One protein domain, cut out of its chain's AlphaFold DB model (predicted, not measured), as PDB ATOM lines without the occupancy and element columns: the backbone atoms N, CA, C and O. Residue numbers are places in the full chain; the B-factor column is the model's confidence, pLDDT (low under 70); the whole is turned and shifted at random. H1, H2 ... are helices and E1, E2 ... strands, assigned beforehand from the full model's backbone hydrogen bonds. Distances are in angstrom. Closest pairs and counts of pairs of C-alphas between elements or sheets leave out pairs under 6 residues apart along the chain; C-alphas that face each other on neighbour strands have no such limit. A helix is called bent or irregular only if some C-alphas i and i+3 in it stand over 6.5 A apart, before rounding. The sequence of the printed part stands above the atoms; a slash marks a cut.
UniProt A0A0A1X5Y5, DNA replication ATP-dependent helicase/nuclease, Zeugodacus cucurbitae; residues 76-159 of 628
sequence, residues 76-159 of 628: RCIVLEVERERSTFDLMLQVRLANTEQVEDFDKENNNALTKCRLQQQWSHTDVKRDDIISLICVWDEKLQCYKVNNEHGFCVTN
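Overview. This is residues 76 to 159 of the 628 residues of the protein "DNA replication ATP-dependent helicase/nuclease" of Zeugodacus cucurbitae (UniProt A0A0A1X5Y5). One strongly twisted sheet of seven strands curls round like part of a barrel and folds back on itself, with the short helix H1 beside the strands at one end and, at the other, a long loop of residues 98 to 114 reaching far out from the body. E1, bent at residue 80, is the hinge between the leaf E5, E6, E3, E2 and the smaller leaf E4, E7. The printed part has 84 residues and is mostly strand; along the chain come E1, E2, E3, H1, E4, E5, E6 and E7, and the mixed sheet runs E5, E6, E3, E2, E1, E4, E7. It is compact, with a radius of gyration of the C-alphas of 13.1 A, yet elongated in outline, spanning 42 by 26 by 21 A.

Arrangement. E1, residues 76 to 84, bends by 71 degrees at residue 80 and forms a hairpin with E2, residues 91 to 97; N 80 and O 94 are 2.9 A apart. E2 forms a hairpin with E3, residues 115 to 119, where N 93 and O 117 are 2.8 A apart. E1, E2 and E3 are a meander, each strand the antiparallel neighbour of the one before. H1, residues 121 to 125, is on the sheet at a height of 6.5 A, over none of the strands; its closest C-alpha pair with E2 is Leu 91 and Ser 124, 5.0 A apart. Its one O i to N i+4 pair is not within hydrogen-bond range, while 2 of 2 O i to N i+3 pairs are. E4, residues 133 to 137, is antiparallel to E1, with N 77 and O 134 2.8 A apart. E4 runs on into E5, residues 139 to 141, at 78 degrees. E5 forms a hairpin with E6, residues 146 to 149, with N 148 and O 139 2.8 A apart. E6 is parallel to E3, with N 118 and O 147 2.8 A apart. E7, residues 155 to 158, is antiparallel to E4, with N 135 and O 157 2.8 A apart. The edge strands E5 and E7 are apart, but the closest C-alphas of E6 and E7, Val 149 and Phe 155, are 6.1 A apart. The sheet is a folded sheet, bent back into two leaves that face each other: E5, E6, E3 and E2 face E4 and E7, with 19 pairs of C-alphas within 11 A.

Along the chain. E1 begins at C-alpha 76 (-29.611, 51.628, -8.873) and is 21.7 A long from first to last C-alpha. E2 is 18.6 A long, E4 13.6 A and E3 13.1 A. E7 ends at C-alpha 158 (-32.001, 45.716, -16.479).

Size, cuts and confidence. The C-alphas of Ser 87 and Glu 104, the two farthest apart, are 43.4 A from each other. The long link, E2 to E3, has 17 residues. The printed part has no cut. Its mean pLDDT is 84.9, and residues 99 to 112 are under 70.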
ATOM      1  N   ARG A  76     -30.343  51.757  -7.609       92.62
ATOM      2  CA  ARG A  76     -29.611  51.628  -8.873       92.62
ATOM      3  C   ARG A  76     -28.225  51.055  -8.584       92.62
ATOM      4  O   ARG A  76     -27.414  51.687  -7.915       92.62
ATOM      5  N   CYS A  77     -27.954  49.862  -9.089       93.69
ATOM      6  CA  CYS A  77     -26.768  49.084  -8.765       93.69
ATOM      7  C   CYS A  77     -25.971  48.720 -10.020       93.69
ATOM      8  O   CYS A  77     -26.537  48.574 -11.102       93.69
ATOM      9  N   ILE A  78     -24.663  48.536  -9.855       93.19
ATOM     10  CA  ILE A  78     -23.786  47.934 -10.862       93.19
ATOM     11  C   ILE A  78     -23.457  46.503 -10.445       93.19
ATOM     12  O   ILE A  78     -23.216  46.221  -9.264       93.19
ATOM     13  N   VAL A  79     -23.483  45.601 -11.418       93.88
ATOM     14  CA  VAL A  79     -23.244  44.174 -11.219       93.88
ATOM     15  C   VAL A  79     -21.751  43.889 -11.288       93.88
ATOM     16  O   VAL A  79     -21.091  44.246 -12.255       93.88
ATOM     17  N   LEU A  80     -21.208  43.229 -10.269       92.56
ATOM     18  CA  LEU A  80     -19.782  42.897 -10.198       92.56
ATOM     19  C   LEU A  80     -19.524  41.439 -10.563       92.56
ATOM     20  O   LEU A  80     -18.603  41.138 -11.317       92.56
ATOM     21  N   GLU A  81     -20.360  40.544 -10.047       92.75
ATOM     22  CA  GLU A  81     -20.257  39.106 -10.280       92.75
ATOM     23  C   GLU A  81     -21.645  38.516 -10.510       92.75
ATOM     24  O   GLU A  81     -22.632  38.934  -9.893       92.75
ATOM     25  N   VAL A  82     -21.697  37.542 -11.418       93.94
ATOM     26  CA  VAL A  82     -22.903  36.810 -11.795       93.94
ATOM     27  C   VAL A  82     -22.581  35.326 -11.750       93.94
ATOM     28  O   VAL A  82     -21.761  34.841 -12.527       93.94
ATOM     29  N   GLU A  83     -23.258  34.597 -10.873       93.81
ATOM     30  CA  GLU A  83     -23.108  33.151 -10.749       93.81
ATOM     31  C   GLU A  83     -24.469  32.465 -10.851       93.81
ATOM     32  O   GLU A  83     -25.470  32.946 -10.324       93.81
ATOM     33  N   ARG A  84     -24.525  31.315 -11.530       92.69
ATOM     34  CA  ARG A  84     -25.728  30.472 -11.566       92.69
ATOM     35  C   ARG A  84     -25.552  29.300 -10.616       92.69
ATOM     36  O   ARG A  84     -24.658  28.473 -10.801       92.69
ATOM     37  N   GLU A  85     -26.422  29.212  -9.617       90.94
ATOM     38  CA  GLU A  85     -26.413  28.110  -8.658       90.94
ATOM     39  C   GLU A  85     -26.860  26.815  -9.358       90.94
ATOM     40  O   GLU A  85     -27.953  26.735  -9.911       90.94
ATOM     41  N   ARG A  86     -26.015  25.774  -9.361       86.56
ATOM     42  CA  ARG A  86     -26.258  24.551 -10.158       86.56
ATOM     43  C   ARG A  86     -27.488  23.751  -9.720       86.56
ATOM     44  O   ARG A  86     -28.072  23.052 -10.540       86.56
ATOM     45  N   SER A  87     -27.847  23.804  -8.439       86.94
ATOM     46  CA  SER A  87     -28.935  23.005  -7.861       86.94
ATOM     47  C   SER A  87     -30.316  23.608  -8.116       86.94
ATOM     48  O   SER A  87     -31.257  22.881  -8.425       86.94
ATOM     49  N   THR A  88     -30.439  24.927  -7.980       87.06
ATOM     50  CA  THR A  88     -31.705  25.676  -8.067       87.06
ATOM     51  C   THR A  88     -31.878  26.389  -9.404       87.06
ATOM     52  O   THR A  88     -32.999  26.737  -9.765       87.06
ATOM     53  N   PHE A  89     -30.780  26.586 -10.142       90.44
ATOM     54  CA  PHE A  89     -30.676  27.481 -11.292       90.44
ATOM     55  C   PHE A  89     -30.904  28.966 -10.947       90.44
ATOM     56  O   PHE A  89     -31.040  29.787 -11.854       90.44
ATOM     57  N   ASP A  90     -30.906  29.329  -9.659       93.06
ATOM     58  CA  ASP A  90     -31.039  30.715  -9.209       93.06
ATOM     59  C   ASP A  90     -29.831  31.551  -9.673       93.06
ATOM     60  O   ASP A  90     -28.691  31.071  -9.722       93.06
ATOM     61  N   LEU A  91     -30.081  32.820 -10.008       94.25
ATOM     62  CA  LEU A  91     -29.032  33.761 -10.399       94.25
ATOM     63  C   LEU A  91     -28.560  34.531  -9.164       94.25
ATOM     64  O   LEU A  91     -29.310  35.314  -8.580       94.25
ATOM     65  N   MET A  92     -27.315  34.305  -8.769       94.44
ATOM     66  CA  MET A  92     -26.640  35.017  -7.693       94.44
ATOM     67  C   MET A  92     -25.921  36.229  -8.267       94.44
ATOM     68  O   MET A  92     -25.093  36.104  -9.166       94.44
ATOM     69  N   LEU A  93     -26.244  37.401  -7.732       94.44
ATOM     70  CA  LEU A  93     -25.652  38.670  -8.114       94.44
ATOM     71  C   LEU A  93     -24.915  39.265  -6.921       94.44
ATOM     72  O   LEU A  93     -25.480  39.382  -5.828       94.44
ATOM     73  N   GLN A  94     -23.680  39.696  -7.149       93.44
ATOM     74  CA  GLN A  94     -22.985  40.605  -6.246       93.44
ATOM     75  C   GLN A  94     -23.050  42.011  -6.825       93.44
ATOM     76  O   GLN A  94     -22.605  42.253  -7.949       93.44
ATOM     77  N   VAL A  95     -23.629  42.931  -6.060       93.06
ATOM     78  CA  VAL A  95     -23.923  44.286  -6.522       93.06
ATOM     79  C   VAL A  95     -23.371  45.330  -5.564       93.06
ATOM     80  O   VAL A  95     -23.218  45.079  -4.366       93.06
ATOM     81  N   ARG A  96     -23.105  46.519  -6.100       91.56
ATOM     82  CA  ARG A  96     -22.820  47.738  -5.331       91.56
ATOM     83  C   ARG A  96     -23.648  48.896  -5.876       91.56
ATOM     84  O   ARG A  96     -24.128  48.820  -7.010       91.56
ATOM     85  N   LEU A  97     -23.780  49.971  -5.102       90.06
ATOM     86  CA  LEU A  97     -24.460  51.176  -5.568       90.06
ATOM     87  C   LEU A  97     -23.737  51.743  -6.802       90.06
ATOM     88  O   LEU A  97     -22.504  51.819  -6.850       90.06
ATOM     89  N   ALA A  98     -24.502  52.071  -7.840       83.94
ATOM     90  CA  ALA A  98     -23.958  52.628  -9.068       83.94
ATOM     91  C   ALA A  98     -23.796  54.143  -8.907       83.94
ATOM     92  O   ALA A  98     -24.704  54.905  -9.239       83.94
ATOM     93  N   ASN A  99     -22.649  54.557  -8.372       69.38
ATOM     94  CA  ASN A  99     -22.407  55.957  -8.031       69.38
ATOM     95  C   ASN A  99     -22.048  56.798  -9.239       69.38
ATOM     96  O   ASN A  99     -21.377  56.352 -10.172       69.38
ATOM     97  N   THR A 100     -22.433  58.055  -9.124       53.53
ATOM     98  CA  THR A 100     -21.901  59.176  -9.874       53.53
ATOM     99  C   THR A 100     -20.519  59.502  -9.314       53.53
ATOM    100  O   THR A 100     -20.315  59.511  -8.099       53.53
ATOM    101  N   GLU A 101     -19.543  59.716 -10.189       47.19
ATOM    102  CA  GLU A 101     -18.252  60.272  -9.796       47.19
ATOM    103  C   GLU A 101     -18.524  61.581  -9.028       47.19
ATOM    104  O   GLU A 101     -19.177  62.471  -9.559       47.19
ATOM    105  N   GLN A 102     -18.045  61.670  -7.780       41.75
ATOM    106  CA  GLN A 102     -18.172  62.811  -6.853       41.75
ATOM    107  C   GLN A 102     -19.488  62.906  -6.049       41.75
ATOM    108  O   GLN A 102     -20.354  63.743  -6.301       41.75
ATOM    109  N   VAL A 103     -19.578  62.107  -4.980       40.34
ATOM    110  CA  VAL A 103     -20.338  62.488  -3.777       40.34
ATOM    111  C   VAL A 103     -19.322  62.943  -2.722       40.34
ATOM    112  O   VAL A 103     -18.303  62.273  -2.520       40.34
ATOM    113  N   GLU A 104     -19.560  64.113  -2.122       40.22
ATOM    114  CA  GLU A 104     -18.756  64.671  -1.025       40.22
ATOM    115  C   GLU A 104     -18.707  63.708   0.180       40.22
ATOM    116  O   GLU A 104     -19.530  62.802   0.314       40.22
ATOM    117  N   ASP A 105     -17.693  63.885   1.028       38.44
ATOM    118  CA  ASP A 105     -17.051  62.899   1.915       38.44
ATOM    119  C   ASP A 105     -17.923  62.085   2.902       38.44
ATOM    120  O   ASP A 105     -17.394  61.185   3.551       38.44
ATOM    121  N   PHE A 106     -19.238  62.307   2.993       40.00
ATOM    122  CA  PHE A 106     -20.130  61.585   3.913       40.00
ATOM    123  C   PHE A 106     -20.717  60.263   3.368       40.00
ATOM    124  O   PHE A 106     -20.991  59.367   4.161       40.00
ATOM    125  N   ASP A 107     -20.844  60.078   2.046       43.31
ATOM    126  CA  ASP A 107     -21.444  58.859   1.445       43.31
ATOM    127  C   ASP A 107     -20.421  57.873   0.847       43.31
ATOM    128  O   ASP A 107     -20.774  56.803   0.337       43.31
ATOM    129  N   LYS A 108     -19.120  58.184   0.925       46.31
ATOM    130  CA  LYS A 108     -18.057  57.299   0.415       46.31
ATOM    131  C   LYS A 108     -18.036  55.928   1.108       46.31
ATOM    132  O   LYS A 108     -17.632  54.949   0.483       46.31
ATOM    133  N   GLU A 109     -18.505  55.829   2.354       44.38
ATOM    134  CA  GLU A 109     -18.495  54.570   3.113       44.38
ATOM    135  C   GLU A 109     -19.612  53.588   2.716       44.38
ATOM    136  O   GLU A 109     -19.354  52.385   2.645       44.38
ATOM    137  N   ASN A 110     -20.819  54.069   2.384       47.44
ATOM    138  CA  ASN A 110     -21.921  53.219   1.897       47.44
ATOM    139  C   ASN A 110     -21.737  52.797   0.429       47.44
ATOM    140  O   ASN A 110     -22.247  51.765  -0.005       47.44
ATOM    141  N   ASN A 111     -20.957  53.565  -0.327       52.84
ATOM    142  CA  ASN A 111     -20.707  53.360  -1.751       52.84
ATOM    143  C   ASN A 111     -19.901  52.102  -2.103       52.84
ATOM    144  O   ASN A 111     -19.983  51.625  -3.238       52.84
ATOM    145  N   ASN A 112     -19.160  51.551  -1.140       60.03
ATOM    146  CA  ASN A 112     -18.383  50.320  -1.298       60.03
ATOM    147  C   ASN A 112     -19.061  49.097  -0.656       60.03
ATOM    148  O   ASN A 112     -18.464  48.021  -0.607       60.03
ATOM    149  N   ALA A 113     -20.297  49.241  -0.162       74.69
ATOM    150  CA  ALA A 113     -21.055  48.140   0.414       74.69
ATOM    151  C   ALA A 113     -21.405  47.104  -0.664       74.69
ATOM    152  O   ALA A 113     -22.216  47.349  -1.560       74.69
ATOM    153  N   LEU A 114     -20.781  45.929  -0.568       84.31
ATOM    154  CA  LEU A 114     -21.080  44.782  -1.415       84.31
ATOM    155  C   LEU A 114     -22.302  44.052  -0.862       84.31
ATOM    156  O   LEU A 114     -22.279  43.534   0.256       84.31
ATOM    157  N   THR A 115     -23.351  43.965  -1.672       89.56
ATOM    158  CA  THR A 115     -24.589  43.284  -1.300       89.56
ATOM    159  C   THR A 115     -24.848  42.108  -2.231       89.56
ATOM    160  O   THR A 115     -24.741  42.215  -3.451       89.56
ATOM    161  N   LYS A 116     -25.214  40.962  -1.646       91.19
ATOM    162  CA  LYS A 116     -25.608  39.761  -2.388       91.19
ATOM    163  C   LYS A 116     -27.121  39.739  -2.599       91.19
ATOM    164  O   LYS A 116     -27.886  39.876  -1.639       91.19
ATOM    165  N   CYS A 117     -27.536  39.523  -3.842       93.94
ATOM    166  CA  CYS A 117     -28.928  39.395  -4.253       93.94
ATOM    167  C   CYS A 117     -29.138  38.088  -5.027       93.94
ATOM    168  O   CYS A 117     -28.365  37.756  -5.921       93.94
ATOM    169  N   ARG A 118     -30.204  37.354  -4.706       95.19
ATOM    170  CA  ARG A 118     -30.588  36.095  -5.349       95.19
ATOM    171  C   ARG A 118     -31.862  36.290  -6.174       95.19
ATOM    172  O   ARG A 118     -32.926  36.563  -5.616       95.19
ATOM    173  N   LEU A 119     -31.772  36.133  -7.494       96.12
ATOM    174  CA  LEU A 119     -32.933  36.120  -8.385       96.12
ATOM    175  C   LEU A 119     -33.429  34.686  -8.574       96.12
ATOM    176  O   LEU A 119     -32.708  33.832  -9.092       96.12
ATOM    177  N   GLN A 120     -34.673  34.441  -8.177       95.06
ATOM    178  CA  GLN A 120     -35.267  33.108  -8.134       95.06
ATOM    179  C   GLN A 120     -36.369  32.934  -9.176       95.06
ATOM    180  O   GLN A 120     -37.003  33.900  -9.613       95.06
ATOM    181  N   GLN A 121     -36.671  31.674  -9.501       94.31
ATOM    182  CA  GLN A 121     -37.808  31.302 -10.355       94.31
ATOM    183  C   GLN A 121     -37.738  32.018 -11.716       94.31
ATOM    184  O   GLN A 121     -36.720  31.925 -12.394       94.31
ATOM    185  N   GLN A 122     -38.780  32.750 -12.129       93.38
ATOM    186  CA  GLN A 122     -38.809  33.420 -13.435       93.38
ATOM    187  C   GLN A 122     -37.683  34.455 -13.587       93.38
ATOM    188  O   GLN A 122     -37.131  34.615 -14.674       93.38
ATOM    189  N   TRP A 123     -37.271  35.097 -12.490       95.75
ATOM    190  CA  TRP A 123     -36.188  36.080 -12.507       95.75
ATOM    191  C   TRP A 123     -34.804  35.467 -12.732       95.75
ATOM    192  O   TRP A 123     -33.894  36.187 -13.138       95.75
ATOM    193  N   SER A 124     -34.635  34.155 -12.539       94.25
ATOM    194  CA  SER A 124     -33.368  33.466 -12.828       94.25
ATOM    195  C   SER A 124     -32.991  33.507 -14.318       94.25
ATOM    196  O   SER A 124     -31.814  33.422 -14.677       94.25
ATOM    197  N   HIS A 125     -33.977  33.685 -15.203       91.81
ATOM    198  CA  HIS A 125     -33.781  33.816 -16.648       91.81
ATOM    199  C   HIS A 125     -33.383  35.229 -17.088       91.81
ATOM    200  O   HIS A 125     -33.170  35.455 -18.279       91.81
ATOM    201  N   THR A 126     -33.284  36.185 -16.158       93.06
ATOM    202  CA  THR A 126     -32.802  37.533 -16.473       93.06
ATOM    203  C   THR A 126     -31.375  37.437 -17.013       93.06
ATOM    204  O   THR A 126     -30.516  36.775 -16.430       93.06
ATOM    205  N   ASP A 127     -31.144  38.065 -18.160       89.88
ATOM    206  CA  ASP A 127     -29.826  38.146 -18.783       89.88
ATOM    207  C   ASP A 127     -29.117  39.369 -18.214       89.88
ATOM    208  O   ASP A 127     -29.547  40.498 -18.451       89.88
ATOM    209  N   VAL A 128     -28.105  39.112 -17.395       92.25
ATOM    210  CA  VAL A 128     -27.319  40.116 -16.685       92.25
ATOM    211  C   VAL A 128     -25.865  39.688 -16.774       92.25
ATOM    212  O   VAL A 128     -25.546  38.516 -16.552       92.25
ATOM    213  N   LYS A 129     -24.990  40.633 -17.092       92.12
ATOM    214  CA  LYS A 129     -23.545  40.454 -17.175       92.12
ATOM    215  C   LYS A 129     -22.847  41.335 -16.142       92.12
ATOM    216  O   LYS A 129     -23.445  42.217 -15.528       92.12
ATOM    217  N   ARG A 130     -21.560  41.064 -15.935       91.94
ATOM    218  CA  ARG A 130     -20.687  41.963 -15.179       91.94
ATOM    219  C   ARG A 130     -20.690  43.350 -15.834       91.94
ATOM    220  O   ARG A 130     -20.736  43.447 -17.054       91.94
ATOM    221  N   ASP A 131     -20.644  44.377 -14.996       91.00
ATOM    222  CA  ASP A 131     -20.688  45.805 -15.318       91.00
ATOM    223  C   ASP A 131     -22.043  46.330 -15.832       91.00
ATOM    224  O   ASP A 131     -22.194  47.536 -16.044       91.00
ATOM    225  N   ASP A 132     -23.069  45.476 -15.933       91.50
ATOM    226  CA  ASP A 132     -24.427  45.926 -16.236       91.50
ATOM    227  C   ASP A 132     -24.993  46.789 -15.097       91.50
ATOM    228  O   ASP A 132     -24.807  46.511 -13.905       91.50
ATOM    229  N   ILE A 133     -25.761  47.814 -15.472       92.31
ATOM    230  CA  ILE A 133     -26.555  48.612 -14.537       92.31
ATOM    231  C   ILE A 133     -27.948  48.000 -14.405       92.31
ATOM    232  O   ILE A 133     -28.664  47.803 -15.393       92.31
ATOM    233  N   ILE A 134     -28.365  47.766 -13.165       95.62
ATOM    234  CA  ILE A 134     -29.687  47.246 -12.821       95.62
ATOM    235  C   ILE A 134     -30.351  48.106 -11.745       95.62
ATOM    236  O   ILE A 134     -29.687  48.704 -10.907       95.62
ATOM    237  N   SER A 135     -31.676  48.164 -11.752       95.94
ATOM    238  CA  SER A 135     -32.472  48.745 -10.671       95.94
ATOM    239  C   SER A 135     -33.170  47.620  -9.915       95.94
ATOM    240  O   SER A 135     -33.854  46.782 -10.514       95.94
ATOM    241  N   LEU A 136     -32.943  47.569  -8.605       96.31
ATOM    242  CA  LEU A 136     -33.386  46.497  -7.724       96.31
ATOM    243  C   LEU A 136     -34.309  47.036  -6.637       96.31
ATOM    244  O   LEU A 136     -34.029  48.054  -6.014       96.31
ATOM    245  N   ILE A 137     -35.370  46.284  -6.375       95.44
ATOM    246  CA  ILE A 137     -36.094  46.306  -5.108       95.44
ATOM    247  C   ILE A 137     -36.274  44.856  -4.681       95.44
ATOM    248  O   ILE A 137     -36.721  44.012  -5.461       95.44
ATOM    249  N   CYS A 138     -35.879  44.537  -3.463       94.88
ATOM    250  CA  CYS A 138     -35.730  43.178  -2.977       94.88
ATOM    251  C   CYS A 138     -36.348  43.029  -1.588       94.88
ATOM    252  O   CYS A 138     -36.669  44.001  -0.911       94.88
ATOM    253  N   VAL A 139     -36.481  41.784  -1.144       94.56
ATOM    254  CA  VAL A 139     -36.839  41.469   0.242       94.56
ATOM    255  C   VAL A 139     -35.682  40.717   0.879       94.56
ATOM    256  O   VAL A 139     -35.080  39.854   0.242       94.56
ATOM    257  N   TRP A 140     -35.350  41.065   2.120       93.50
ATOM    258  CA  TRP A 140     -34.330  40.357   2.887       93.50
ATOM    259  C   TRP A 140     -34.823  38.956   3.265       93.50
ATOM    260  O   TRP A 140     -35.933  38.801   3.773       93.50
ATOM    261  N   ASP A 141     -34.007  37.932   3.019       91.44
ATOM    262  CA  ASP A 141     -34.265  36.571   3.481       91.44
ATOM    263  C   ASP A 141     -33.315  36.219   4.630       91.44
ATOM    264  O   ASP A 141     -32.114  36.030   4.434       91.44
ATOM    265  N   GLU A 142     -33.862  36.102   5.841       89.12
ATOM    266  CA  GLU A 142     -33.092  35.771   7.044       89.12
ATOM    267  C   GLU A 142     -32.447  34.380   6.988       89.12
ATOM    268  O   GLU A 142     -31.392  34.172   7.584       89.12
ATOM    269  N   LYS A 143     -33.041  33.421   6.268       87.75
ATOM    270  CA  LYS A 143     -32.507  32.052   6.186       87.75
ATOM    271  C   LYS A 143     -31.322  31.982   5.237       87.75
ATOM    272  O   LYS A 143     -30.350  31.291   5.520       87.75
ATOM    273  N   LEU A 144     -31.417  32.687   4.112       82.62
ATOM    274  CA  LEU A 144     -30.359  32.735   3.101       82.62
ATOM    275  C   LEU A 144     -29.296  33.797   3.407       82.62
ATOM    276  O   LEU A 144     -28.244  33.796   2.772       82.62
ATOM    277  N   GLN A 145     -29.566  34.694   4.365       87.69
ATOM    278  CA  GLN A 145     -28.719  35.843   4.694       87.69
ATOM    279  C   GLN A 145     -28.371  36.675   3.446       87.69
ATOM    280  O   GLN A 145     -27.248  37.162   3.293       87.69
ATOM    281  N   CYS A 146     -29.338  36.831   2.540       90.44
ATOM    282  CA  CYS A 146     -29.196  37.632   1.330       90.44
ATOM    283  C   CYS A 146     -30.525  38.278   0.932       90.44
ATOM    284  O   CYS A 146     -31.605  37.838   1.336       90.44
ATOM    285  N   TYR A 147     -30.458  39.305   0.088       94.62
ATOM    286  CA  TYR A 147     -31.654  39.828  -0.561       94.62
ATOM    287  C   TYR A 147     -32.141  38.854  -1.632       94.62
ATOM    288  O   TYR A 147     -31.336  38.175  -2.274       94.62
ATOM    289  N   LYS A 148     -33.455  38.786  -1.841       94.94
ATOM    290  CA  LYS A 148     -34.057  37.974  -2.897       94.94
ATOM    291  C   LYS A 148     -35.094  38.733  -3.711       94.94
ATOM    292  O   LYS A 148     -35.789  39.621  -3.207       94.94
ATOM    293  N   VAL A 149     -35.229  38.305  -4.961       96.25
ATOM    294  CA  VAL A 149     -36.319  38.660  -5.872       96.25
ATOM    295  C   VAL A 149     -36.925  37.361  -6.391       96.25
ATOM    296  O   VAL A 149     -36.208  36.480  -6.865       96.25
ATOM    297  N   ASN A 150     -38.242  37.217  -6.283       94.56
ATOM    298  CA  ASN A 150     -38.960  36.011  -6.692       94.56
ATOM    299  C   ASN A 150     -40.314  36.370  -7.336       94.56
ATOM    300  O   ASN A 150     -40.590  37.533  -7.640       94.56
ATOM    301  N   ASN A 151     -41.170  35.376  -7.582       93.62
ATOM    302  CA  ASN A 151     -42.461  35.609  -8.230       93.62
ATOM    303  C   ASN A 151     -43.421  36.494  -7.415       93.62
ATOM    304  O   ASN A 151     -44.307  37.114  -8.001       93.62
ATOM    305  N   GLU A 152     -43.252  36.557  -6.095       93.06
ATOM    306  CA  GLU A 152     -44.152  37.252  -5.170       93.06
ATOM    307  C   GLU A 152     -43.596  38.614  -4.738       93.06
ATOM    308  O   GLU A 152     -44.353  39.566  -4.559       93.06
ATOM    309  N   HIS A 153     -42.273  38.763  -4.663       93.31
ATOM    310  CA  HIS A 153     -41.612  39.912  -4.049       93.31
ATOM    311  C   HIS A 153     -40.450  40.449  -4.886       93.31
ATOM    312  O   HIS A 153     -39.688  39.689  -5.482       93.31
ATOM    313  N   GLY A 154     -40.321  41.775  -4.894       94.75
ATOM    314  CA  GLY A 154     -39.225  42.484  -5.541       94.75
ATOM    315  C   GLY A 154     -39.300  42.574  -7.069       94.75
ATOM    316  O   GLY A 154     -40.130  41.949  -7.729       94.75
ATOM    317  N   PHE A 155     -38.406  43.358  -7.649       97.06
ATOM    318  CA  PHE A 155     -38.240  43.487  -9.090       97.06
ATOM    319  C   PHE A 155     -36.759  43.656  -9.419       97.06
ATOM    320  O   PHE A 155     -36.014  44.279  -8.664       97.06
ATOM    321  N   CYS A 156     -36.362  43.124 -10.574       97.25
ATOM    322  CA  CYS A 156     -35.055  43.364 -11.168       97.25
ATOM    323  C   CYS A 156     -35.247  43.981 -12.551       97.25
ATOM    324  O   CYS A 156     -35.820  43.353 -13.438       97.25
ATOM    325  N   VAL A 157     -34.788  45.214 -12.742       97.62
ATOM    326  CA  VAL A 157     -34.936  45.979 -13.988       97.62
ATOM    327  C   VAL A 157     -33.552  46.171 -14.603       97.62
ATOM    328  O   VAL A 157     -32.697  46.803 -13.992       97.62
ATOM    329  N   THR A 158     -33.309  45.632 -15.797       95.50
ATOM    330  CA  THR A 158     -32.001  45.716 -16.479       95.50
ATOM    331  C   THR A 158     -31.920  46.943 -17.377       95.50
ATOM    332  O   THR A 158     -32.916  47.295 -17.991       95.50
ATOM    333  N   ASN A 159     -30.777  47.617 -17.505       92.19
ATOM    334  CA  ASN A 159     -30.680  48.867 -18.284       92.19
ATOM    335  C   ASN A 159     -31.773  49.893 -17.898       92.19
ATOM    336  O   ASN A 159     -32.564  50.304 -18.756       92.19
TER     337      ASN A 159